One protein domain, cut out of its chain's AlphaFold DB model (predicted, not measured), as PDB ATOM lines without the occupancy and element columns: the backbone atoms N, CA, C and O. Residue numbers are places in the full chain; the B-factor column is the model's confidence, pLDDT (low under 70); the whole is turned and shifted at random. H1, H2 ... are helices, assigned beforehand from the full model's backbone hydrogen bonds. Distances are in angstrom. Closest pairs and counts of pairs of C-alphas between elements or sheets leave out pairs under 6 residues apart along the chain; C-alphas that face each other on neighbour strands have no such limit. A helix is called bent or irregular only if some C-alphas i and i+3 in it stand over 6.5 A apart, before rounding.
ATOM      1  N   TRP A   2     104.366  99.993  58.287       88.94
ATOM      2  CA  TRP A   2     105.083 100.306  57.033       88.94
ATOM      3  C   TRP A   2     106.507  99.734  56.949       88.94
ATOM      4  O   TRP A   2     106.861  99.069  55.980       88.94
ATOM      5  N   GLN A   3     107.319  99.940  57.990       90.81
ATOM      6  CA  GLN A   3     108.688  99.410  58.044       90.81
ATOM      7  C   GLN A   3     108.723  97.875  57.994       90.81
ATOM      8  O   GLN A   3     109.543  97.309  57.277       90.81
ATOM      9  N   THR A   4     107.808  97.213  58.708       89.19
ATOM     10  CA  THR A   4     107.659  95.750  58.709       89.19
ATOM     11  C   THR A   4     107.334  95.235  57.306       89.19
ATOM     12  O   THR A   4     108.017  94.348  56.808       89.19
ATOM     13  N   ALA A   5     106.353  95.842  56.630       88.00
ATOM     14  CA  ALA A   5     105.965  95.453  55.275       88.00
ATOM     15  C   ALA A   5     107.094  95.667  54.259       88.00
ATOM     16  O   ALA A   5     107.366  94.796  53.433       88.00
ATOM     17  N   ARG A   6     107.817  96.789  54.364       87.62
ATOM     18  CA  ARG A   6     108.988  97.061  53.520       87.62
ATOM     19  C   ARG A   6     110.095  96.027  53.729       87.62
ATOM     20  O   ARG A   6     110.690  95.587  52.751       87.62
ATOM     21  N   PHE A   7     110.369  95.638  54.976       87.88
ATOM     22  CA  PHE A   7     111.332  94.577  55.271       87.88
ATOM     23  C   PHE A   7     110.923  93.261  54.601       87.88
ATOM     24  O   PHE A   7     111.728  92.688  53.873       87.88
ATOM     25  N   VAL A   8     109.670  92.832  54.777       85.75
ATOM     26  CA  VAL A   8     109.157  91.585  54.186       85.75
ATOM     27  C   VAL A   8     109.241  91.618  52.660       85.75
ATOM     28  O   VAL A   8     109.797  90.695  52.075       85.75
ATOM     29  N   SER A   9     108.803  92.701  52.012       83.19
ATOM     30  CA  SER A   9     108.890  92.842  50.549       83.19
ATOM     31  C   SER A   9     110.337  92.746  50.038       83.19
ATOM     32  O   SER A   9     110.601  92.082  49.038       83.19
ATOM     33  N   ILE A  10     111.302  93.350  50.744       83.94
ATOM     34  CA  ILE A  10     112.725  93.254  50.383       83.94
ATOM     35  C   ILE A  10     113.256  91.827  50.566       83.94
ATOM     36  O   ILE A  10     114.046  91.374  49.742       83.94
ATOM     37  N   GLN A  11     112.860  91.119  51.627       81.69
ATOM     38  CA  GLN A  11     113.351  89.760  51.875       81.69
ATOM     39  C   GLN A  11     112.746  88.731  50.924       81.69
ATOM     40  O   GLN A  11     113.480  87.904  50.390       81.69
ATOM     41  N   LEU A  12     111.449  88.843  50.626       76.75
ATOM     42  CA  LEU A  12     110.800  88.029  49.598       76.75
ATOM     43  C   LEU A  12     111.471  88.226  48.231       76.75
ATOM     44  O   LEU A  12     111.690  87.248  47.520       76.75
ATOM     45  N   LYS A  13     111.902  89.462  47.924       76.19
ATOM     46  CA  LYS A  13     112.688  89.781  46.721       76.19
ATOM     47  C   LYS A  13     114.046  89.117  46.637       76.19
ATOM     48  O   LYS A  13     114.497  88.810  45.544       76.19
ATOM     49  N   LYS A  14     114.719  88.953  47.770       74.88
ATOM     50  CA  LYS A  14     116.095  88.451  47.805       74.88
ATOM     51  C   LYS A  14     116.193  86.935  47.724       74.88
ATOM     52  O   LYS A  14     117.233  86.441  47.314       74.88
ATOM     53  N   GLN A  15     115.170  86.218  48.180       63.91
ATOM     54  CA  GLN A  15     115.246  84.770  48.373       63.91
ATOM     55  C   GLN A  15     114.478  83.957  47.317       63.91
ATOM     56  O   GLN A  15     114.305  82.759  47.510       63.91
ATOM     57  N   ASP A  16     113.974  84.580  46.242       60.72
ATOM     58  CA  ASP A  16     113.170  83.943  45.176       60.72
ATOM     59  C   ASP A  16     111.988  83.076  45.670       60.72
ATOM     60  O   ASP A  16     111.372  82.320  44.919       60.72
ATOM     61  N   VAL A  17     111.568  83.273  46.927       58.78
ATOM     62  CA  VAL A  17     110.367  82.673  47.545       58.78
ATOM     63  C   VAL A  17     109.088  83.154  46.834       58.78
ATOM     64  O   VAL A  17     107.993  82.643  47.049       58.78
ATOM     65  N   PHE A  18     109.220  84.100  45.904       52.12
ATOM     66  CA  PHE A  18     108.174  84.549  45.004       52.12
ATOM     67  C   PHE A  18     107.442  83.437  44.264       52.12
ATOM     68  O   PHE A  18     106.228  83.540  44.126       52.12
ATOM     69  N   GLN A  19     108.112  82.378  43.802       49.00
ATOM     70  CA  GLN A  19     107.422  81.324  43.045       49.00
ATOM     71  C   GLN A  19     106.477  80.488  43.924       49.00
ATOM     72  O   GLN A  19     105.390  80.122  43.481       49.00
ATOM     73  N   SER A  20     106.832  80.247  45.189       52.12
ATOM     74  CA  SER A  20     105.954  79.523  46.115       52.12
ATOM     75  C   SER A  20     104.809  80.400  46.618       52.12
ATOM     76  O   SER A  20     103.681  79.924  46.711       52.12
ATOM     77  N   VAL A  21     105.050  81.693  46.860       52.56
ATOM     78  CA  VAL A  21     104.013  82.624  47.336       52.56
ATOM     79  C   VAL A  21     103.059  83.016  46.195       52.56
ATOM     80  O   VAL A  21     101.852  83.037  46.407       52.56
ATOM     81  N   SER A  22     103.554  83.263  44.971       49.16
ATOM     82  CA  SER A  22     102.742  83.669  43.798       49.16
ATOM     83  C   SER A  22     101.671  82.645  43.400       49.16
ATOM     84  O   SER A  22     100.556  83.029  43.057       49.16
ATOM     85  N   SER A  23     101.946  81.344  43.535       48.59
ATOM     86  CA  SER A  23     100.959  80.282  43.265       48.59
ATOM     87  C   SER A  23      99.761  80.247  44.234       48.59
ATOM     88  O   SER A  23      98.766  79.574  43.964       48.59
ATOM     89  N   ILE A  24      99.841  80.964  45.360       51.59
ATOM     90  CA  ILE A  24      98.907  80.865  46.489       51.59
ATOM     91  C   ILE A  24      97.922  82.059  46.543       51.59
ATOM     92  O   ILE A  24      96.889  81.961  47.207       51.59
ATOM     93  N   TYR A  25      98.152  83.144  45.787       52.09
ATOM     94  CA  TYR A  25      97.345  84.384  45.848       52.09
ATOM     95  C   TYR A  25      95.884  84.229  45.449       52.09
ATOM     96  O   TYR A  25      95.030  84.915  46.000       52.09
ATOM     97  N   HIS A  26      95.570  83.311  44.536       54.22
ATOM     98  CA  HIS A  26      94.189  83.106  44.093       54.22
ATOM     99  C   HIS A  26      93.321  82.360  45.119       54.22
ATOM    100  O   HIS A  26      92.136  82.136  44.880       54.22
ATOM    101  N   LYS A  27      93.893  81.954  46.259       62.34
ATOM    102  CA  LYS A  27      93.185  81.253  47.331       62.34
ATOM    103  C   LYS A  27      92.914  82.193  48.499       62.34
ATOM    104  O   LYS A  27      93.756  83.022  48.846       62.34
ATOM    105  N   SER A  28      91.761  82.014  49.150       73.62
ATOM    106  CA  SER A  28      91.420  82.754  50.371       73.62
ATOM    107  C   SER A  28      92.528  82.606  51.417       73.62
ATOM    108  O   SER A  28      93.130  81.535  51.534       73.62
ATOM    109  N   LEU A  29      92.784  83.660  52.199       77.62
ATOM    110  CA  LEU A  29      93.851  83.684  53.207       77.62
ATOM    111  C   LEU A  29      93.795  82.466  54.148       77.62
ATOM    112  O   LEU A  29      94.828  81.892  54.486       77.62
ATOM    113  N   GLY A  30      92.590  82.024  54.521       77.19
ATOM    114  CA  GLY A  30      92.393  80.822  55.336       77.19
ATOM    115  C   GLY A  30      92.897  79.542  54.661       77.19
ATOM    116  O   GLY A  30      93.530  78.717  55.315       77.19
ATOM    117  N   THR A  31      92.685  79.385  53.353       77.81
ATOM    118  CA  THR A  31      93.227  78.255  52.583       77.81
ATOM    119  C   THR A  31      94.751  78.327  52.482       77.81
ATOM    120  O   THR A  31      95.400  77.293  52.590       77.81
ATOM    121  N   GLN A  32      95.334  79.526  52.356       80.69
ATOM    122  CA  GLN A  32      96.796  79.694  52.354       80.69
ATOM    123  C   GLN A  32      97.417  79.201  53.669       80.69
ATOM    124  O   GLN A  32      98.397  78.459  53.657       80.69
ATOM    125  N   TRP A  33      96.796  79.547  54.803       83.94
ATOM    126  CA  TRP A  33      97.198  79.042  56.116       83.94
ATOM    127  C   TRP A  33      97.105  77.513  56.208       83.94
ATOM    128  O   TRP A  33      98.034  76.882  56.706       83.94
ATOM    129  N   ILE A  34      96.020  76.902  55.723       81.31
ATOM    130  CA  ILE A  34      95.834  75.440  55.768       81.31
ATOM    131  C   ILE A  34      96.855  74.723  54.883       81.31
ATOM    132  O   ILE A  34      97.494  73.777  55.338       81.31
ATOM    133  N   ASP A  35      97.017  75.167  53.639       80.31
ATOM    134  CA  ASP A  35      97.898  74.516  52.672       80.31
ATOM    135  C   ASP A  35      99.359  74.597  53.135       80.31
ATOM    136  O   ASP A  35     100.071  73.592  53.147       80.31
ATOM    137  N   PHE A  36      99.789  75.781  53.582       81.31
ATOM    138  CA  PHE A  36     101.175  76.017  53.964       81.31
ATOM    139  C   PHE A  36     101.492  75.487  55.368       81.31
ATOM    140  O   PHE A  36     102.323  74.590  55.528       81.31
ATOM    141  N   VAL A  37     100.804  75.980  56.402       80.19
ATOM    142  CA  VAL A  37     101.085  75.581  57.792       80.19
ATOM    143  C   VAL A  37     100.648  74.145  58.053       80.19
ATOM    144  O   VAL A  37     101.331  73.428  58.783       80.19
ATOM    145  N   GLY A  38      99.575  73.677  57.415       75.81
ATOM    146  CA  GLY A  38      99.151  72.282  57.522       75.81
ATOM    147  C   GLY A  38     100.135  71.322  56.863       75.81
ATOM    148  O   GLY A  38     100.400  70.250  57.413       75.81
ATOM    149  N   GLY A  39     100.734  71.715  55.734       78.06
ATOM    150  CA  GLY A  39     101.845  70.988  55.119       78.06
ATOM    151  C   GLY A  39     103.060  70.903  56.047       78.06
ATOM    152  O   GLY A  39     103.547  69.807  56.330       78.06
ATOM    153  N   LEU A  40     103.495  72.041  56.593       78.31
ATOM    154  CA  LEU A  40     104.647  72.117  57.498       78.31
ATOM    155  C   LEU A  40     104.427  71.370  58.818       78.31
ATOM    156  O   LEU A  40     105.349  70.730  59.328       78.31
ATOM    157  N   SER A  41     103.207  71.408  59.359       75.38
ATOM    158  CA  SER A  41     102.834  70.676  60.570       75.38
ATOM    159  C   SER A  41     102.934  69.163  60.357       75.38
ATOM    160  O   SER A  41     103.562  68.474  61.164       75.38
ATOM    161  N   LYS A  42     102.420  68.642  59.233       75.44
ATOM    162  CA  LYS A  42     102.550  67.215  58.875       75.44
ATOM    163  C   LYS A  42     104.007  66.787  58.716       75.44
ATOM    164  O   LYS A  42     104.357  65.666  59.072       75.44
ATOM    165  N   GLN A  43     104.851  67.681  58.208       77.19
ATOM    166  CA  GLN A  43     106.281  67.441  58.019       77.19
ATOM    167  C   GLN A  43     107.126  67.725  59.275       77.19
ATOM    168  O   GLN A  43     108.334  67.514  59.238       77.19
ATOM    169  N   LYS A  44     106.517  68.180  60.385       73.88
ATOM    170  CA  LYS A  44     107.196  68.601  61.629       73.88
ATOM    171  C   LYS A  44     108.317  69.630  61.410       73.88
ATOM    172  O   LYS A  44     109.328  69.605  62.100       73.88
ATOM    173  N   GLN A  45     108.127  70.541  60.459       80.12
ATOM    174  CA  GLN A  45     109.103  71.590  60.127       80.12
ATOM    175  C   GLN A  45     108.809  72.936  60.806       80.12
ATOM    176  O   GLN A  45     109.527  73.908  60.583       80.12
ATOM    177  N   LEU A  46     107.739  73.021  61.604       82.12
ATOM    178  CA  LEU A  46     107.393  74.232  62.345       82.12
ATOM    179  C   LEU A  46     108.292  74.383  63.569       82.12
ATOM    180  O   LEU A  46     108.359  73.483  64.406       82.12
ATOM    181  N   ARG A  47     108.938  75.542  63.680       86.56
ATOM    182  CA  ARG A  47     109.832  75.862  64.793       86.56
ATOM    183  C   ARG A  47     109.084  76.459  65.973       86.56
ATOM    184  O   ARG A  47     107.941  76.909  65.841       86.56
ATOM    185  N   LEU A  48     109.726  76.473  67.140       87.38
ATOM    186  CA  LEU A  48     109.125  76.920  68.402       87.38
ATOM    187  C   LEU A  48     108.469  78.307  68.276       87.38
ATOM    188  O   LEU A  48     107.303  78.499  68.628       87.38
ATOM    189  N   PHE A  49     109.220  79.277  67.762       88.31
ATOM    190  CA  PHE A  49     108.787  80.669  67.684       88.31
ATOM    191  C   PHE A  49     107.761  80.912  66.557       88.31
ATOM    192  O   PHE A  49     106.947  81.831  66.668       88.31
ATOM    193  N   ASP A  50     107.730  80.060  65.524       89.19
ATOM    194  CA  ASP A  50     106.692  80.064  64.482       89.19
ATOM    195  C   ASP A  50     105.339  79.621  65.049       89.19
ATOM    196  O   ASP A  50     104.324  80.299  64.876       89.19
ATOM    197  N   ILE A  51     105.326  78.516  65.801       87.50
ATOM    198  CA  ILE A  51     104.132  78.026  66.506       87.50
ATOM    199  C   ILE A  51     103.616  79.100  67.470       87.50
ATOM    200  O   ILE A  51     102.413  79.364  67.547       87.50
ATOM    201  N   TRP A  52     104.534  79.754  68.181       90.88
ATOM    202  CA  TRP A  52     104.205  80.811  69.125       90.88
ATOM    203  C   TRP A  52     103.523  82.021  68.467       90.88
ATOM    204  O   TRP A  52     102.462  82.442  68.938       90.88
ATOM    205  N   ILE A  53     104.073  82.576  67.376       92.06
ATOM    206  CA  ILE A  53     103.473  83.763  66.739       92.06
ATOM    207  C   ILE A  53     102.116  83.439  66.106       92.06
ATOM    208  O   ILE A  53     101.183  84.243  66.199       92.06
ATOM    209  N   ILE A  54     101.984  82.239  65.532       89.75
ATOM    210  CA  ILE A  54     100.735  81.715  64.976       89.75
ATOM    211  C   ILE A  54      99.665  81.668  66.064       89.75
ATOM    212  O   ILE A  54      98.560  82.186  65.893       89.75
ATOM    213  N   HIS A  55     100.013  81.117  67.225       86.19
ATOM    214  CA  HIS A  55      99.098  81.055  68.351       86.19
ATOM    215  C   HIS A  55      98.671  82.446  68.836       86.19
ATOM    216  O   HIS A  55      97.485  82.694  69.081       86.19
ATOM    217  N   LYS A  56      99.625  83.375  68.950       89.00
ATOM    218  CA  LYS A  56      99.357  84.765  69.339       89.00
ATOM    219  C   LYS A  56      98.411  85.461  68.366       89.00
ATOM    220  O   LYS A  56      97.492  86.147  68.809       89.00
ATOM    221  N   LEU A  57      98.589  85.232  67.067       91.00
ATOM    222  CA  LEU A  57      97.703  85.746  66.027       91.00
ATOM    223  C   LEU A  57      96.290  85.155  66.143       91.00
ATOM    224  O   LEU A  57      95.313  85.900  66.114       91.00
ATOM    225  N   CYS A  58      96.167  83.846  66.370       87.75
ATOM    226  CA  CYS A  58      94.868  83.203  66.579       87.75
ATOM    227  C   CYS A  58      94.127  83.763  67.799       87.75
ATOM    228  O   CYS A  58      92.926  84.035  67.736       87.75
ATOM    229  N   ARG A  59      94.850  83.977  68.906       85.19
ATOM    230  CA  ARG A  59      94.301  84.619  70.108       85.19
ATOM    231  C   ARG A  59      93.876  86.056  69.845       85.19
ATOM    232  O   ARG A  59      92.849  86.470  70.374       85.19
ATOM    233  N   LEU A  60      94.635  86.798  69.040       89.00
ATOM    234  CA  LEU A  60      94.278  88.157  68.651       89.00
ATOM    235  C   LEU A  60      92.972  88.180  67.854       89.00
ATOM    236  O   LEU A  60      92.072  88.927  68.220       89.00
ATOM    237  N   ILE A  61      92.844  87.356  66.811       88.31
ATOM    238  CA  ILE A  61      91.624  87.281  65.988       88.31
ATOM    239  C   ILE A  61      90.411  86.984  66.868       88.31
ATOM    240  O   ILE A  61      89.386  87.654  66.772       88.31
ATOM    241  N   HIS A  62      90.541  86.012  67.771       81.94
ATOM    242  CA  HIS A  62      89.465  85.668  68.689       81.94
ATOM    243  C   HIS A  62      89.123  86.818  69.647       81.94
ATOM    244  O   HIS A  62      87.951  87.146  69.811       81.94
ATOM    245  N   LEU A  63      90.131  87.478  70.227       83.62
ATOM    246  CA  LEU A  63      89.936  88.642  71.095       83.62
ATOM    247  C   LEU A  63      89.212  89.775  70.362       83.62
ATOM    248  O   LEU A  63      88.326  90.404  70.937       83.62
ATOM    249  N   VAL A  64      89.565  90.030  69.104       86.12
ATOM    250  CA  VAL A  64      88.947  91.071  68.275       86.12
ATOM    251  C   VAL A  64      87.497  90.720  67.970       86.12
ATOM    252  O   VAL A  64      86.622  91.544  68.216       86.12
ATOM    253  N   ASN A  65      87.224  89.482  67.550       83.00
ATOM    254  CA  ASN A  65      85.860  89.017  67.308       83.00
ATOM    255  C   ASN A  65      84.999  89.133  68.576       83.00
ATOM    256  O   ASN A  65      83.923  89.718  68.522       83.00
ATOM    257  N   LEU A  66      85.487  88.689  69.737       77.56
ATOM    258  CA  LEU A  66      84.754  88.830  71.003       77.56
ATOM    259  C   LEU A  66      84.513  90.290  71.414       77.56
ATOM    260  O   LEU A  66      83.488  90.609  72.015       77.56
ATOM    261  N   SER A  67      85.468  91.174  71.127       78.31
ATOM    262  CA  SER A  67      85.383  92.578  71.534       78.31
ATOM    263  C   SER A  67      84.456  93.389  70.627       78.31
ATOM    264  O   SER A  67      83.875  94.374  71.085       78.31
ATOM    265  N   TRP A  68      84.390  93.044  69.336       77.19
ATOM    266  CA  TRP A  68      83.814  93.895  68.287       77.19
ATOM    267  C   TRP A  68      82.561  93.322  67.619       77.19
ATOM    268  O   TRP A  68      81.853  94.079  66.962       77.19
ATOM    269  N   THR A  69      82.271  92.027  67.776       68.62
ATOM    270  CA  THR A  69      81.074  91.389  67.200       68.62
ATOM    271  C   THR A  69      80.108  90.950  68.298       68.62
ATOM    272  O   THR A  69      80.537  90.465  69.347       68.62
ATOM    273  N   ASP A  70      78.795  91.118  68.089       62.75
ATOM    274  CA  ASP A  70      77.804  90.492  68.967       62.75
ATOM    275  C   ASP A  70      77.807  88.982  68.688       62.75
ATOM    276  O   ASP A  70      77.673  88.585  67.530       62.75
ATOM    277  N   PRO A  71      77.860  88.106  69.708       55.97
ATOM    278  CA  PRO A  71      77.636  86.671  69.540       55.97
ATOM    279  C   PRO A  71      76.345  86.298  68.791       55.97
ATOM    280  O   PRO A  71      76.219  85.165  68.337       55.97
ATOM    281  N   ARG A  72      75.384  87.228  68.680       53.75
ATOM    282  CA  ARG A  72      74.120  87.077  67.940       53.75
ATOM    283  C   ARG A  72      74.223  87.410  66.447       53.75
ATOM    284  O   ARG A  72      73.421  86.893  65.682       53.75
ATOM    285  N   ASP A  73      75.205  88.220  66.051       54.44
ATOM    286  CA  ASP A  73      75.482  88.567  64.647       54.44
ATOM    287  C   ASP A  73      76.402  87.528  63.978       54.44
ATOM    288  O   ASP A  73      76.632  87.552  62.768       54.44
ATOM    289  N   ILE A  74      76.932  86.584  64.766       54.38
ATOM    290  CA  ILE A  74      77.619  85.395  64.268       54.38
ATOM    291  C   ILE A  74      76.547  84.433  63.750       54.38
ATOM    292  O   ILE A  74      75.968  83.654  64.508       54.38
ATOM    293  N   PHE A  92      86.614  82.762  78.838       46.78
ATOM    294  CA  PHE A  92      86.032  83.684  77.860       46.78
ATOM    295  C   PHE A  92      84.646  84.207  78.279       46.78
ATOM    296  O   PHE A  92      84.125  85.107  77.629       46.78
ATOM    297  N   ASP A  93      84.099  83.743  79.408       45.53
ATOM    298  CA  ASP A  93      82.831  84.213  79.996       45.53
ATOM    299  C   ASP A  93      82.999  85.509  80.811       45.53
ATOM    300  O   ASP A  93      82.302  85.764  81.792       45.53
ATOM    301  N   ASN A  94      83.967  86.348  80.445       53.25
ATOM    302  CA  ASN A  94      84.170  87.621  81.118       53.25
ATOM    303  C   ASN A  94      83.284  88.666  80.426       53.25
ATOM    304  O   ASN A  94      83.690  89.269  79.431       53.25
ATOM    305  N   GLU A  95      82.069  88.879  80.949       55.31
ATOM    306  CA  GLU A  95      81.095  89.874  80.454       55.31
ATOM    307  C   GLU A  95      81.728  91.261  80.217       55.31
ATOM    308  O   GLU A  95      81.313  91.998  79.325       55.31
ATOM    309  N   ASN A  96      82.806  91.571  80.945       55.12
ATOM    310  CA  ASN A  96      83.589  92.802  80.844       55.12
ATOM    311  C   ASN A  96      84.317  93.020  79.503       55.12
ATOM    312  O   ASN A  96      84.705  94.151  79.217       55.12
ATOM    313  N   LEU A  97      84.558  91.979  78.693       58.94
ATOM    314  CA  LEU A  97      85.215  92.134  77.384       58.94
ATOM    315  C   LEU A  97      84.233  92.436  76.247       58.94
ATOM    316  O   LEU A  97      84.654  92.967  75.212       58.94
ATOM    317  N   LYS A  98      82.943  92.139  76.429       61.19
ATOM    318  CA  LYS A  98      81.929  92.349  75.396       61.19
ATOM    319  C   LYS A  98      81.807  93.848  75.101       61.19
ATOM    320  O   LYS A  98      81.692  94.650  76.023       61.19
ATOM    321  N   TRP A  99      81.841  94.229  73.821       59.94
ATOM    322  CA  TRP A  99      81.714  95.625  73.352       59.94
ATOM    323  C   TRP A  99      82.860  96.567  73.730       59.94
ATOM    324  O   TRP A  99      82.765  97.787  73.570       59.94
ATOM    325  N   SER A 100      83.975  96.026  74.213       75.00
ATOM    326  CA  SER A 100      85.104  96.829  74.663       75.00
ATOM    327  C   SER A 100      86.099  97.066  73.515       75.00
ATOM    328  O   SER A 100      87.199  96.516  73.472       75.00
ATOM    329  N   PHE A 101      85.725  97.928  72.559       81.00
ATOM    330  CA  PHE A 101      86.534  98.215  71.359       81.00
ATOM    331  C   PHE A 101      88.014  98.485  71.682       81.00
ATOM    332  O   PHE A 101      88.910  97.940  71.033       81.00
ATOM    333  N   HIS A 102      88.269  99.251  72.748       84.44
ATOM    334  CA  HIS A 102      89.609  99.587  73.228       84.44
ATOM    335  C   HIS A 102      90.477  98.363  73.570       84.44
ATOM    336  O   HIS A 102      91.681  98.391  73.319       84.44
ATOM    337  N   HIS A 103      89.901  97.280  74.104       83.69
ATOM    338  CA  HIS A 103      90.656  96.058  74.396       83.69
ATOM    339  C   HIS A 103      91.131  95.379  73.112       83.69
ATOM    340  O   HIS A 103      92.296  94.983  73.044       83.69
ATOM    341  N   GLY A 104      90.282  95.338  72.078       86.12
ATOM    342  CA  GLY A 104      90.652  94.901  70.728       86.12
ATOM    343  C   GLY A 104      91.823  95.701  70.163       86.12
ATOM    344  O   GLY A 104      92.857  95.127  69.829       86.12
ATOM    345  N   VAL A 105      91.712  97.034  70.164       90.69
ATOM    346  CA  VAL A 105      92.776  97.942  69.691       90.69
ATOM    347  C   VAL A 105      94.084  97.723  70.457       90.69
ATOM    348  O   VAL A 105      95.155  97.627  69.860       90.69
ATOM    349  N   LYS A 106      94.017  97.613  71.789       90.00
ATOM    350  CA  LYS A 106      95.195  97.382  72.632       90.00
ATOM    351  C   LYS A 106      95.821  96.012  72.369       90.00
ATOM    352  O   LYS A 106      97.045  95.906  72.336       90.00
ATOM    353  N   GLY A 107      95.002  94.982  72.159       90.00
ATOM    354  CA  GLY A 107      95.450  93.650  71.759       90.00
ATOM    355  C   GLY A 107      96.183  93.680  70.420       90.00
ATOM    356  O   GLY A 107      97.293  93.160  70.324       90.00
ATOM    357  N   MET A 108      95.616  94.366  69.424       92.81
ATOM    358  CA  MET A 108      96.236  94.562  68.110       92.81
ATOM    359  C   MET A 108      97.583  95.276  68.227       92.81
ATOM    360  O   MET A 108      98.588  94.796  67.702       92.81
ATOM    361  N   GLN A 109      97.628  96.392  68.961       93.31
ATOM    362  CA  GLN A 109      98.855  97.152  69.187       93.31
ATOM    363  C   GLN A 109      99.929  96.304  69.879       93.31
ATOM    364  O   GLN A 109     101.081  96.309  69.444       93.31
ATOM    365  N   ASN A 110      99.560  95.575  70.938       93.38
ATOM    366  CA  ASN A 110     100.479  94.708  71.669       93.38
ATOM    367  C   ASN A 110     101.035  93.604  70.767       93.38
ATOM    368  O   ASN A 110     102.245  93.400  70.736       93.38
ATOM    369  N   TRP A 111     100.168  92.937  70.007       95.06
ATOM    370  CA  TRP A 111     100.588  91.885  69.091       95.06
ATOM    371  C   TRP A 111     101.533  92.418  68.013       95.06
ATOM    372  O   TRP A 111     102.593  91.846  67.785       95.06
ATOM    373  N   TRP A 112     101.211  93.552  67.382       95.25
ATOM    374  CA  TRP A 112     102.055  94.083  66.313       95.25
ATOM    375  C   TRP A 112     103.415  94.564  66.823       95.25
ATOM    376  O   TRP A 112     104.444  94.275  66.214       95.25
ATOM    377  N   LEU A 113     103.440  95.349  67.904       93.94
ATOM    378  CA  LEU A 113     104.673  95.979  68.379       93.94
ATOM    379  C   LEU A 113     105.533  95.016  69.195       93.94
ATOM    380  O   LEU A 113     106.735  94.915  68.945       93.94
ATOM    381  N   ASN A 114     104.934  94.305  70.148       92.50
ATOM    382  CA  ASN A 114     105.686  93.492  71.096       92.50
ATOM    383  C   ASN A 114     105.909  92.086  70.540       92.50
ATOM    384  O   ASN A 114     107.054  91.656  70.433       92.50
ATOM    385  N   ASP A 115     104.843  91.399  70.121       93.94
ATOM    386  CA  ASP A 115     104.965  89.998  69.711       93.94
ATOM    387  C   ASP A 115     105.622  89.870  68.319       93.94
ATOM    388  O   ASP A 115     106.647  89.206  68.156       93.94
ATOM    389  N   LEU A 116     105.070  90.558  67.314       94.25
ATOM    390  CA  LEU A 116     105.536  90.478  65.931       94.25
ATOM    391  C   LEU A 116     106.851  91.239  65.719       94.25
ATOM    392  O   LEU A 116     107.804  90.667  65.206       94.25
ATOM    393  N   CYS A 117     106.914  92.532  66.066       92.56
ATOM    394  CA  CYS A 117     108.083  93.357  65.734       92.56
ATOM    395  C   CYS A 117     109.258  93.180  66.702       92.56
ATOM    396  O   CYS A 117     110.386  93.095  66.233       92.56
ATOM    397  N   SER A 118     109.023  93.159  68.017       90.88
ATOM    398  CA  SER A 118     110.126  93.133  68.992       90.88
ATOM    399  C   SER A 118     110.716  91.739  69.194       90.88
ATOM    400  O   SER A 118     111.890  91.631  69.530       90.88
ATOM    401  N   ILE A 119     109.916  90.684  69.001       92.50
ATOM    402  CA  ILE A 119     110.359  89.301  69.190       92.50
ATOM    403  C   ILE A 119     110.519  88.609  67.840       92.50
ATOM    404  O   ILE A 119     111.639  88.408  67.379       92.50
ATOM    405  N   TYR A 120     109.413  88.274  67.173       92.81
ATOM    406  CA  TYR A 120     109.440  87.376  66.015       92.81
ATOM    407  C   TYR A 120     110.275  87.919  64.839       92.81
ATOM    408  O   TYR A 120     111.085  87.200  64.254       92.81
ATOM    409  N   LEU A 121     110.140  89.210  64.522       91.62
ATOM    410  CA  LEU A 121     110.900  89.853  63.450       91.62
ATOM    411  C   LEU A 121     112.408  89.884  63.741       91.62
ATOM    412  O   LEU A 121     113.198  89.734  62.813       91.62
ATOM    413  N   GLU A 122     112.816  90.085  64.996       90.56
ATOM    414  CA  GLU A 122     114.236  90.083  65.373       90.56
ATOM    415  C   GLU A 122     114.850  88.687  65.241       90.56
ATOM    416  O   GLU A 122     115.957  88.556  64.714       90.56
ATOM    417  N   VAL A 123     114.099  87.640  65.608       89.81
ATOM    418  CA  VAL A 123     114.502  86.242  65.378       89.81
ATOM    419  C   VAL A 123     114.729  85.991  63.892       89.81
ATOM    420  O   VAL A 123     115.825  85.600  63.489       89.81
ATOM    421  N   ILE A 124     113.747  86.334  63.055       88.00
ATOM    422  CA  ILE A 124     113.850  86.147  61.605       88.00
ATOM    423  C   ILE A 124     115.026  86.930  61.019       88.00
ATOM    424  O   ILE A 124     115.776  86.384  60.217       88.00
ATOM    425  N   LYS A 125     115.230  88.194  61.408       86.44
ATOM    426  CA  LYS A 125     116.350  89.014  60.904       86.44
ATOM    427  C   LYS A 125     117.706  88.354  61.135       86.44
ATOM    428  O   LYS A 125     118.561  88.428  60.255       86.44
ATOM    429  N   ASN A 126     117.899  87.733  62.297       82.06
ATOM    430  CA  ASN A 126     119.155  87.070  62.637       82.06
ATOM    431  C   ASN A 126     119.383  85.812  61.778       82.06
ATOM    432  O   ASN A 126     120.509  85.483  61.415       82.06
ATOM    433  N   GLU A 127     118.298  85.150  61.383       74.94
ATOM    434  CA  GLU A 127     118.332  83.898  60.627       74.94
ATOM    435  C   GLU A 127     118.282  84.072  59.108       74.94
ATOM    436  O   GLU A 127     118.681  83.169  58.384       74.94
ATOM    437  N   VAL A 128     117.854  85.230  58.602       59.78
ATOM    438  CA  VAL A 128     117.829  85.566  57.163       59.78
ATOM    439  C   VAL A 128     119.219  85.495  56.510       59.78
ATOM    440  O   VAL A 128     119.321  85.360  55.292       59.78
ATOM    441  N   SER A 129     120.293  85.541  57.304       58.88
ATOM    442  CA  SER A 129     121.664  85.296  56.825       58.88
ATOM    443  C   SER A 129     121.917  83.829  56.439       58.88
ATOM    444  O   SER A 129     122.940  83.528  55.829       58.88
ATOM    445  N   SER A 130     121.001  82.920  56.790       59.28
ATOM    446  CA  SER A 130     121.042  81.491  56.491       59.28
ATOM    447  C   SER A 130     120.055  81.148  55.360       59.28
ATOM    448  O   SER A 130     118.882  81.520  55.441       59.28
ATOM    449  N   PRO A 131     120.476  80.408  54.317       54.28
ATOM    450  CA  PRO A 131     119.627  80.062  53.170       54.28
ATOM    451  C   PRO A 131     118.479  79.084  53.499       54.28
ATOM    452  O   PRO A 131     117.670  78.784  52.628       54.28
ATOM    453  N   TYR A 132     118.386  78.588  54.737       53.06
ATOM    454  CA  TYR A 132     117.453  77.528  55.138       53.06
ATOM    455  C   TYR A 132     116.132  78.021  55.759       53.06
ATOM    456  O   TYR A 132     115.282  77.199  56.094       53.06
ATOM    457  N   ASN A 133     115.922  79.336  55.920       64.75
ATOM    458  CA  ASN A 133     114.792  79.872  56.703       64.75
ATOM    459  C   ASN A 133     113.618  80.437  55.877       64.75
ATOM    460  O   ASN A 133     112.916  81.358  56.305       64.75
ATOM    461  N   THR A 134     113.383  79.900  54.680       74.94
ATOM    462  CA  THR A 134     112.295  80.356  53.795       74.94
ATOM    463  C   THR A 134     110.907  80.145  54.409       74.94
ATOM    464  O   THR A 134     109.989  80.919  54.141       74.94
ATOM    465  N   ASN A 135     110.752  79.133  55.273       83.88
ATOM    466  CA  ASN A 135     109.478  78.799  55.912       83.88
ATOM    467  C   ASN A 135     109.027  79.869  56.916       83.88
ATOM    468  O   ASN A 135     107.913  80.373  56.791       83.88
ATOM    469  N   SER A 136     109.884  80.276  57.858       86.12
ATOM    470  CA  SER A 136     109.533  81.308  58.846       86.12
ATOM    471  C   SER A 136     109.300  82.675  58.185       86.12
ATOM    472  O   SER A 136     108.434  83.435  58.611       86.12
ATOM    473  N   LEU A 137     109.981  82.980  57.072       86.19
ATOM    474  CA  LEU A 137     109.678  84.173  56.268       86.19
ATOM    475  C   LEU A 137     108.303  84.118  55.593       86.19
ATOM    476  O   LEU A 137     107.615  85.138  55.521       86.19
ATOM    477  N   HIS A 138     107.882  82.947  55.121       85.56
ATOM    478  CA  HIS A 138     106.538  82.766  54.578       85.56
ATOM    479  C   HIS A 138     105.474  82.879  55.682       85.56
ATOM    480  O   HIS A 138     104.452  83.533  55.486       85.56
ATOM    481  N   ILE A 139     105.729  82.327  56.873       88.44
ATOM    482  CA  ILE A 139     104.847  82.498  58.041       88.44
ATOM    483  C   ILE A 139     104.762  83.978  58.430       88.44
ATOM    484  O   ILE A 139     103.663  84.485  58.639       88.44
ATOM    485  N   LEU A 140     105.882  84.710  58.433       90.75
ATOM    486  CA  LEU A 140     105.896  86.159  58.648       90.75
ATOM    487  C   LEU A 140     105.037  86.903  57.626       90.75
ATOM    488  O   LEU A 140     104.304  87.818  58.001       90.75
ATOM    489  N   TYR A 141     105.116  86.516  56.352       88.56
ATOM    490  CA  TYR A 141     104.264  87.067  55.307       88.56
ATOM    491  C   TYR A 141     102.780  86.799  55.602       88.56
ATOM    492  O   TYR A 141     101.997  87.745  55.659       88.56
ATOM    493  N   LEU A 142     102.388  85.558  55.903       89.12
ATOM    494  CA  LEU A 142     101.002  85.225  56.250       89.12
ATOM    495  C   LEU A 142     100.518  85.967  57.510       89.12
ATOM    496  O   LEU A 142      99.391  86.474  57.538       89.12
ATOM    497  N   CYS A 143     101.368  86.103  58.533       92.06
ATOM    498  CA  CYS A 143     101.087  86.909  59.722       92.06
ATOM    499  C   CYS A 143     100.878  88.382  59.364       92.06
ATOM    500  O   CYS A 143      99.951  89.006  59.878       92.06
ATOM    501  N   LEU A 144     101.706  88.936  58.475       91.75
ATOM    502  CA  LEU A 144     101.595  90.307  57.991       91.75
ATOM    503  C   LEU A 144     100.280  90.523  57.230       91.75
ATOM    504  O   LEU A 144      99.561  91.471  57.544       91.75
ATOM    505  N   MET A 145      99.927  89.635  56.296       89.06
ATOM    506  CA  MET A 145      98.678  89.735  55.533       89.06
ATOM    507  C   MET A 145      97.460  89.638  56.450       89.06
ATOM    508  O   MET A 145      96.569  90.485  56.394       89.06
ATOM    509  N   THR A 146      97.450  88.667  57.362       91.06
ATOM    510  CA  THR A 146      96.376  88.522  58.357       91.06
ATOM    511  C   THR A 146      96.289  89.741  59.269       91.06
ATOM    512  O   THR A 146      95.205  90.268  59.499       91.06
ATOM    513  N   GLY A 147      97.429  90.244  59.745       92.50
ATOM    514  CA  GLY A 147      97.493  91.450  60.559       92.50
ATOM    515  C   GLY A 147      96.935  92.672  59.826       92.50
ATOM    516  O   GLY A 147      96.172  93.432  60.407       92.50
ATOM    517  N   ILE A 148      97.238  92.844  58.538       92.75
ATOM    518  CA  ILE A 148      96.690  93.936  57.719       92.75
ATOM    519  C   ILE A 148      95.151  93.884  57.675       92.75
ATOM    520  O   ILE A 148      94.523  94.920  57.884       92.75
ATOM    521  N   HIS A 149      94.546  92.700  57.514       91.50
ATOM    522  CA  HIS A 149      93.084  92.546  57.560       91.50
ATOM    523  C   HIS A 149      92.509  92.900  58.937       91.50
ATOM    524  O   HIS A 149      91.515  93.614  59.033       91.50
ATOM    525  N   ILE A 150      93.155  92.438  60.014       92.06
ATOM    526  CA  ILE A 150      92.719  92.713  61.392       92.06
ATOM    527  C   ILE A 150      92.728  94.222  61.683       92.06
ATOM    528  O   ILE A 150      91.826  94.731  62.342       92.06
ATOM    529  N   PHE A 151      93.737  94.946  61.195       93.75
ATOM    530  CA  PHE A 151      93.889  96.383  61.430       93.75
ATOM    531  C   PHE A 151      93.030  97.260  60.508       93.75
ATOM    532  O   PHE A 151      92.865  98.450  60.797       93.75
ATOM    533  N   HIS A 152      92.491  96.710  59.416       92.38
ATOM    534  CA  HIS A 152      91.767  97.476  58.402       92.38
ATOM    535  C   HIS A 152      90.606  98.319  58.961       92.38
ATOM    536  O   HIS A 152      90.552  99.504  58.633       92.38
ATOM    537  N   PRO A 153      89.762  97.819  59.891       90.62
ATOM    538  CA  PRO A 153      88.669  98.616  60.456       90.62
ATOM    539  C   PRO A 153      89.115  99.873  61.224       90.62
ATOM    540  O   PRO A 153      88.327 100.799  61.387       90.62
ATOM    541  N   ILE A 154      90.364  99.929  61.707       91.62
ATOM    542  CA  ILE A 154      90.913 101.089  62.437       91.62
ATOM    543  C   ILE A 154      91.748 101.974  61.507       91.62
ATOM    544  O   ILE A 154      91.759 103.197  61.640       91.62
ATOM    545  N   MET A 155      92.502 101.357  60.596       93.38
ATOM    546  CA  MET A 155      93.500 102.031  59.763       93.38
ATOM    547  C   MET A 155      93.310 101.712  58.269       93.38
ATOM    548  O   MET A 155      94.242 101.195  57.641       93.38
ATOM    549  N   PRO A 156      92.150 102.033  57.666       93.38
ATOM    550  CA  PRO A 156      91.790 101.553  56.330       93.38
ATOM    551  C   PRO A 156      92.755 102.046  55.250       93.38
ATOM    552  O   PRO A 156      93.326 101.245  54.523       93.38
ATOM    553  N   HIS A 157      93.067 103.344  55.214       91.94
ATOM    554  CA  HIS A 157      93.963 103.906  54.194       91.94
ATOM    555  C   HIS A 157      95.382 103.318  54.239       91.94
ATOM    556  O   HIS A 157      95.971 103.026  53.204       91.94
ATOM    557  N   LEU A 158      95.948 103.137  55.439       92.44
ATOM    558  CA  LEU A 158      97.296 102.580  55.573       92.44
ATOM    559  C   LEU A 158      97.319 101.103  55.173       92.44
ATOM    560  O   LEU A 158      98.238 100.666  54.486       92.44
ATOM    561  N   THR A 159      96.334 100.337  55.633       93.06
ATOM    562  CA  THR A 159      96.247  98.899  55.357       93.06
ATOM    563  C   THR A 159      95.981  98.619  53.882       93.06
ATOM    564  O   THR A 159      96.621  97.722  53.347       93.06
ATOM    565  N   GLU A 160      95.174  99.442  53.206       90.88
ATOM    566  CA  GLU A 160      94.923  99.354  51.760       90.88
ATOM    567  C   GLU A 160      96.210  99.534  50.945       90.88
ATOM    568  O   GLU A 160      96.557  98.707  50.101       90.88
ATOM    569  N   VAL A 161      96.975 100.591  51.242       89.44
ATOM    570  CA  VAL A 161      98.235 100.870  50.537       89.44
ATOM    571  C   VAL A 161      99.252  99.757  50.779       89.44
ATOM    572  O   VAL A 161      99.993  99.389  49.870       89.44
ATOM    573  N   LEU A 162      99.301  99.202  51.993       88.69
ATOM    574  CA  LEU A 162     100.195  98.089  52.308       88.69
ATOM    575  C   LEU A 162      99.778  96.790  51.616       88.69
ATOM    576  O   LEU A 162     100.646  96.092  51.100       88.69
ATOM    577  N   TRP A 163      98.481  96.488  51.586       86.81
ATOM    578  CA  TRP A 163      97.917  95.338  50.881       86.81
ATOM    579  C   TRP A 163      98.262  95.386  49.393       86.81
ATOM    580  O   TRP A 163      98.917  94.477  48.882       86.81
ATOM    581  N   HIS A 164      97.941  96.496  48.720       82.88
ATOM    582  CA  HIS A 164      98.298  96.679  47.317       82.88
ATOM    583  C   HIS A 164      99.810  96.685  47.102       82.88
ATOM    584  O   HIS A 164     100.295  96.038  46.182       82.88
ATOM    585  N   GLY A 165     100.581  97.366  47.954       79.50
ATOM    586  CA  GLY A 165     102.037  97.432  47.823       79.50
ATOM    587  C   GLY A 165     102.716  96.065  47.930       79.50
ATOM    588  O   GLY A 165     103.675  95.802  47.203       79.50
ATOM    589  N   LEU A 166     102.214  95.183  48.797       77.12
ATOM    590  CA  LEU A 166     102.695  93.807  48.899       77.12
ATOM    591  C   LEU A 166     102.269  92.998  47.668       77.12
ATOM    592  O   LEU A 166     103.144  92.438  47.011       77.12
ATOM    593  N   ASN A 167     100.992  93.034  47.283       70.44
ATOM    594  CA  ASN A 167     100.473  92.264  46.145       70.44
ATOM    595  C   ASN A 167     101.113  92.673  44.807       70.44
ATOM    596  O   ASN A 167     101.614  91.820  44.080       70.44
ATOM    597  N   ILE A 168     101.212  93.975  44.518       62.72
ATOM    598  CA  ILE A 168     101.863  94.504  43.303       62.72
ATOM    599  C   ILE A 168     103.337  94.094  43.260       62.72
ATOM    600  O   ILE A 168     103.867  93.749  42.204       62.72
ATOM    601  N   SER A 169     104.017  94.090  44.413       58.25
ATOM    602  CA  SER A 169     105.419  93.670  44.477       58.25
ATOM    603  C   SER A 169     105.632  92.191  44.151       58.25
ATOM    604  O   SER A 169     106.772  91.809  43.884       58.25
ATOM    605  N   ILE A 170     104.563  91.389  44.178       57.59
ATOM    606  CA  ILE A 170     104.597  89.938  44.009       57.59
ATOM    607  C   ILE A 170     104.026  89.516  42.648       57.59
ATOM    608  O   ILE A 170     104.550  88.583  42.050       57.59
ATOM    609  N   GLU A 171     103.031  90.227  42.116       55.44
ATOM    610  CA  GLU A 171     102.401  89.856  40.845       55.44
ATOM    611  C   GLU A 171     103.109  90.409  39.600       55.44
ATOM    612  O   GLU A 171     102.883  89.869  38.524       55.44
ATOM    613  N   GLN A 172     103.971  91.438  39.703       54.31
ATOM    614  CA  GLN A 172     104.621  92.095  38.543       54.31
ATOM    615  C   GLN A 172     103.657  92.366  37.362       54.31
ATOM    616  O   GLN A 172     104.072  92.392  36.204       54.31
ATOM    617  N   LYS A 173     102.359  92.535  37.637       51.59
ATOM    618  CA  LYS A 173     101.332  92.774  36.628       51.59
ATOM    619  C   LYS A 173     100.992  94.254  36.589       51.59
ATOM    620  O   LYS A 173     100.550  94.822  37.586       51.59
ATOM    621  N   ASP A 174     101.160  94.846  35.413       48.84
ATOM    622  CA  ASP A 174     100.556  96.122  35.046       48.84
ATOM    623  C   ASP A 174      99.073  95.881  34.734       48.84
ATOM    624  O   ASP A 174      98.696  95.760  33.570       48.84
ATOM    625  N   GLU A 175      98.214  95.747  35.749       54.56
ATOM    626  CA  GLU A 175      96.775  95.591  35.510       54.56
ATOM    627  C   GLU A 175      95.894  96.548  36.325       54.56
ATOM    628  O   GLU A 175      96.129  96.878  37.487       54.56
ATOM    629  N   LEU A 176      94.883  97.020  35.597       54.09
ATOM    630  CA  LEU A 176      93.878  98.032  35.881       54.09
ATOM    631  C   LEU A 176      93.186  97.823  37.240       54.09
ATOM    632  O   LEU A 176      92.832  96.706  37.606       54.09
ATOM    633  N   TYR A 177      92.952  98.918  37.966       56.94
ATOM    634  CA  TYR A 177      92.314  98.928  39.287       56.94
ATOM    635  C   TYR A 177      90.960  98.188  39.266       56.94
ATOM    636  O   TYR A 177      89.981  98.705  38.724       56.94
ATOM    637  N   ASN A 178      90.892  96.989  39.856       63.12
ATOM    638  CA  ASN A 178      89.645  96.246  40.047       63.12
ATOM    639  C   ASN A 178      89.138  96.467  41.488       63.12
ATOM    640  O   ASN A 178      89.882  96.167  42.425       63.12
ATOM    641  N   PRO A 179      87.908  96.973  41.709       60.38
ATOM    642  CA  PRO A 179      87.353  97.163  43.053       60.38
ATOM    643  C   PRO A 179      87.267  95.870  43.881       60.38
ATOM    644  O   PRO A 179      87.313  95.945  45.106       60.38
ATOM    645  N   GLU A 180      87.213  94.692  43.249       63.50
ATOM    646  CA  GLU A 180      87.264  93.402  43.959       63.50
ATOM    647  C   GLU A 180      88.640  93.099  44.583       63.50
ATOM    648  O   GLU A 180      88.739  92.308  45.520       63.50
ATOM    649  N   ASN A 181      89.700  93.781  44.134       70.44
ATOM    650  CA  ASN A 181      91.047  93.645  44.695       70.44
ATOM    651  C   ASN A 181      91.264  94.530  45.933       70.44
ATOM    652  O   ASN A 181      92.353  94.498  46.521       70.44
ATOM    653  N   SER A 182      90.262  95.326  46.320       83.12
ATOM    654  CA  SER A 182      90.328  96.139  47.531       83.12
ATOM    655  C   SER A 182      90.264  95.262  48.779       83.12
ATOM    656  O   SER A 182      89.475  94.317  48.853       83.12
ATOM    657  N   LEU A 183      91.067  95.604  49.787       85.69
ATOM    658  CA  LEU A 183      91.099  94.897  51.067       85.69
ATOM    659  C   LEU A 183      89.742  94.955  51.780       85.69
ATOM    660  O   LEU A 183      89.371  94.007  52.465       85.69
ATOM    661  N   LEU A 184      88.981  96.033  51.575       86.25
ATOM    662  CA  LEU A 184      87.644  96.208  52.144       86.25
ATOM    663  C   LEU A 184      86.670  95.089  51.741       86.25
ATOM    664  O   LEU A 184      85.790  94.737  52.520       86.25
ATOM    665  N   MET A 185      86.822  94.538  50.533       84.75
ATOM    666  CA  MET A 185      85.953  93.476  50.010       84.75
ATOM    667  C   MET A 185      86.407  92.071  50.436       84.75
ATOM    668  O   MET A 185      85.714  91.092  50.167       84.75
ATOM    669  N   GLN A 186      87.562  91.952  51.099       82.88
ATOM    670  CA  GLN A 186      88.105  90.669  51.536       82.88
ATOM    671  C   GLN A 186      87.429  90.174  52.817       82.88
ATOM    672  O   GLN A 186      87.007  90.942  53.683       82.88
ATOM    673  N   GLN A 187      87.362  88.850  52.969       82.50
ATOM    674  CA  GLN A 187      86.788  88.239  54.162       82.50
ATOM    675  C   GLN A 187      87.650  88.534  55.398       82.50
ATOM    676  O   GLN A 187      88.871  88.353  55.387       82.50
ATOM    677  N   PHE A 188      87.003  88.914  56.503       84.69
ATOM    678  CA  PHE A 188      87.693  89.069  57.781       84.69
ATOM    679  C   PHE A 188      88.294  87.725  58.244       84.69
ATOM    680  O   PHE A 188      87.636  86.684  58.134       84.69
ATOM    681  N   PRO A 189      89.535  87.707  58.765       85.06
ATOM    682  CA  PRO A 189      90.224  86.468  59.085       85.06
ATOM    683  C   PRO A 189      89.517  85.667  60.180       85.06
ATOM    684  O   PRO A 189      89.073  86.197  61.198       85.06
ATOM    685  N   ASN A 190      89.478  84.349  59.988       80.62
ATOM    686  CA  ASN A 190      89.045  83.379  60.987       80.62
ATOM    687  C   ASN A 190      90.195  82.415  61.323       80.62
ATOM    688  O   ASN A 190      91.151  82.291  60.561       80.62
ATOM    689  N   CYS A 191      90.099  81.724  62.462       75.19
ATOM    690  CA  CYS A 191      91.117  80.775  62.930       75.19
ATOM    691  C   CYS A 191      90.777  79.311  62.615       75.19
ATOM    692  O   CYS A 191      91.288  78.419  63.288       75.19
ATOM    693  N   LYS A 192      89.915  79.030  61.622       69.75
ATOM    694  CA  LYS A 192      89.485  77.648  61.299       69.75
ATOM    695  C   LYS A 192      90.656  76.734  60.900       69.75
ATOM    696  O   LYS A 192      90.545  75.516  60.957       69.75
ATOM    697  N   TRP A 193      91.778  77.332  60.516       68.56
ATOM    698  CA  TRP A 193      93.019  76.668  60.140       68.56
ATOM    699  C   TRP A 193      93.880  76.218  61.332       68.56
ATOM    700  O   TRP A 193      94.815  75.452  61.132       68.56
ATOM    701  N   ASN A 194      93.584  76.649  62.562       66.06
ATOM    702  CA  ASN A 194      94.376  76.330  63.752       66.06
ATOM    703  C   ASN A 194      93.812  75.123  64.528       66.06
ATOM    704  O   ASN A 194      93.501  75.233  65.711       66.06
ATOM    705  N   ASN A 195      93.678  73.973  63.862       60.38
ATOM    706  CA  ASN A 195      93.227  72.710  64.474       60.38
ATOM    707  C   ASN A 195      94.396  71.833  64.969       60.38
ATOM    708  O   ASN A 195      94.246  70.623  65.130       60.38
ATOM    709  N   TYR A 196      95.583  72.411  65.149       57.97
ATOM    710  CA  TYR A 196      96.783  71.654  65.492       57.97
ATOM    711  C   TYR A 196      96.852  71.398  67.002       57.97
ATOM    712  O   TYR A 196      96.886  72.338  67.793       57.97
ATOM    713  N   ASP A 197      96.923  70.124  67.389       52.19
ATOM    714  CA  ASP A 197      97.076  69.648  68.773       52.19
ATOM    715  C   ASP A 197      98.540  69.768  69.241       52.19
ATOM    716  O   ASP A 197      99.217  68.800  69.584       52.19
ATOM    717  N   ILE A 198      99.095  70.974  69.132       56.94
ATOM    718  CA  ILE A 198     100.451  71.272  69.592       56.94
ATOM    719  C   ILE A 198     100.342  71.722  71.050       56.94
ATOM    720  O   ILE A 198      99.481  72.538  71.368       56.94
ATOM    721  N   SER A 199     101.216  71.212  71.929       62.28
ATOM    722  CA  SER A 199     101.301  71.592  73.351       62.28
ATOM    723  C   SER A 199     101.610  73.089  73.511       62.28
ATOM    724  O   SER A 199     102.752  73.525  73.643       62.28
TER     725      SER A 199
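Overview. This is residues 2 to 74 and 92 to 199 of the 366 residues of the protein "Anticodon_1 domain-containing protein" of Schistosoma margrebowiei (UniProt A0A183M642). The longest helix, H5, and H4 run side by side along H6, the core of an up-and-down helical bundle; H1 and H7 pack side by side on another side of H6, and H3 on yet another. After H7 the printed part runs on without a named element, and residues 172 to 180 stick out as a free loop. The printed part has 181 residues with seven named helices, H1 to H7 in chain order, and no named strand, and its class is all helix. It is compact, with a radius of gyration of the C-alphas of 16.4 A, and spans 48 by 44 by 28 A.

Along the chain. Find C-alpha 101 at (86.534, 98.215, 71.359); from there H5, residues 101 to 127, runs 36.5 A to C-alpha 127 at (118.332, 83.898, 60.627). It has a kink of 26 degrees near residue 117 and is neither bent nor irregular, but only just: C-alphas 118 and 121 are 6.5 A apart. Look next at H4, residues 48 to 68, 30.5 A long, and H6, residues 134 to 151, 25.6 A. H7, residues 156 to 171, is 22.1 A long and ends at C-alpha 171 at (102.401, 89.856, 40.845). H1 is residues 2 to 14, 18.6 A; H2 is residues 18 to 22, 5.6 A; H3 is residues 29 to 42, 19.5 A.

Arrangement. Start at Gly 104 of H5: its C-alpha is 4.9 A from that of Val 64, the closest pair with H4, which H5 touches at a shallow tilt of 14 degrees, opposite ways. H5 and H6 form a helical hairpin at 18 degrees, closest at the C-alphas of Ile 124 and Ser 136, 7.0 A apart. H6 is the hub, touching five helices. It touches H4 the same way at 11 degrees, closest at Asp 50 and Ser 136, whose C-alphas are 6.4 A apart. Residues 139 to 146 of H6 touch H3, opposite ways at 32 degrees; the closest C-alphas, Trp 33 and Leu 142, are 7.3 A apart. Residues 137 to 144 touch H1, closest at the C-alphas of Val 8 and Tyr 141, 6.8 A. H6 and H7 form another helical hairpin, where the C-alphas of Ile 148 and Thr 159 are closest at 5.5 A. H1 and H7 touch the same way at 5 degrees, closest at the C-alphas of Ser 9 and Leu 166, 6.5 A. H2 and H7 only just touch, with 3 pairs of C-alphas within 8 A, closest at Ser 22 and Ile 170, 6.5 A. H4 and H7 are apart, among others. Every O i to N i+4 pair is within hydrogen-bond range in H1, H2, H3, H4, H6 and H7, and 18 of 23 are in H5.

Size, cuts and confidence. The C-alphas farthest apart, Glu 95 and Asp 174, are 49.8 A apart. Residues 75 to 91 are not printed, and C-alphas 74 and 92 are 16.1 A apart across the cut. Of the links printed whole, none is long. The mean pLDDT of the printed part is 77.1; look for values under 70 at residues 15 to 27, 69 to 74, 92 to 99, 128 to 133, 168 to 180 and 192 to 199.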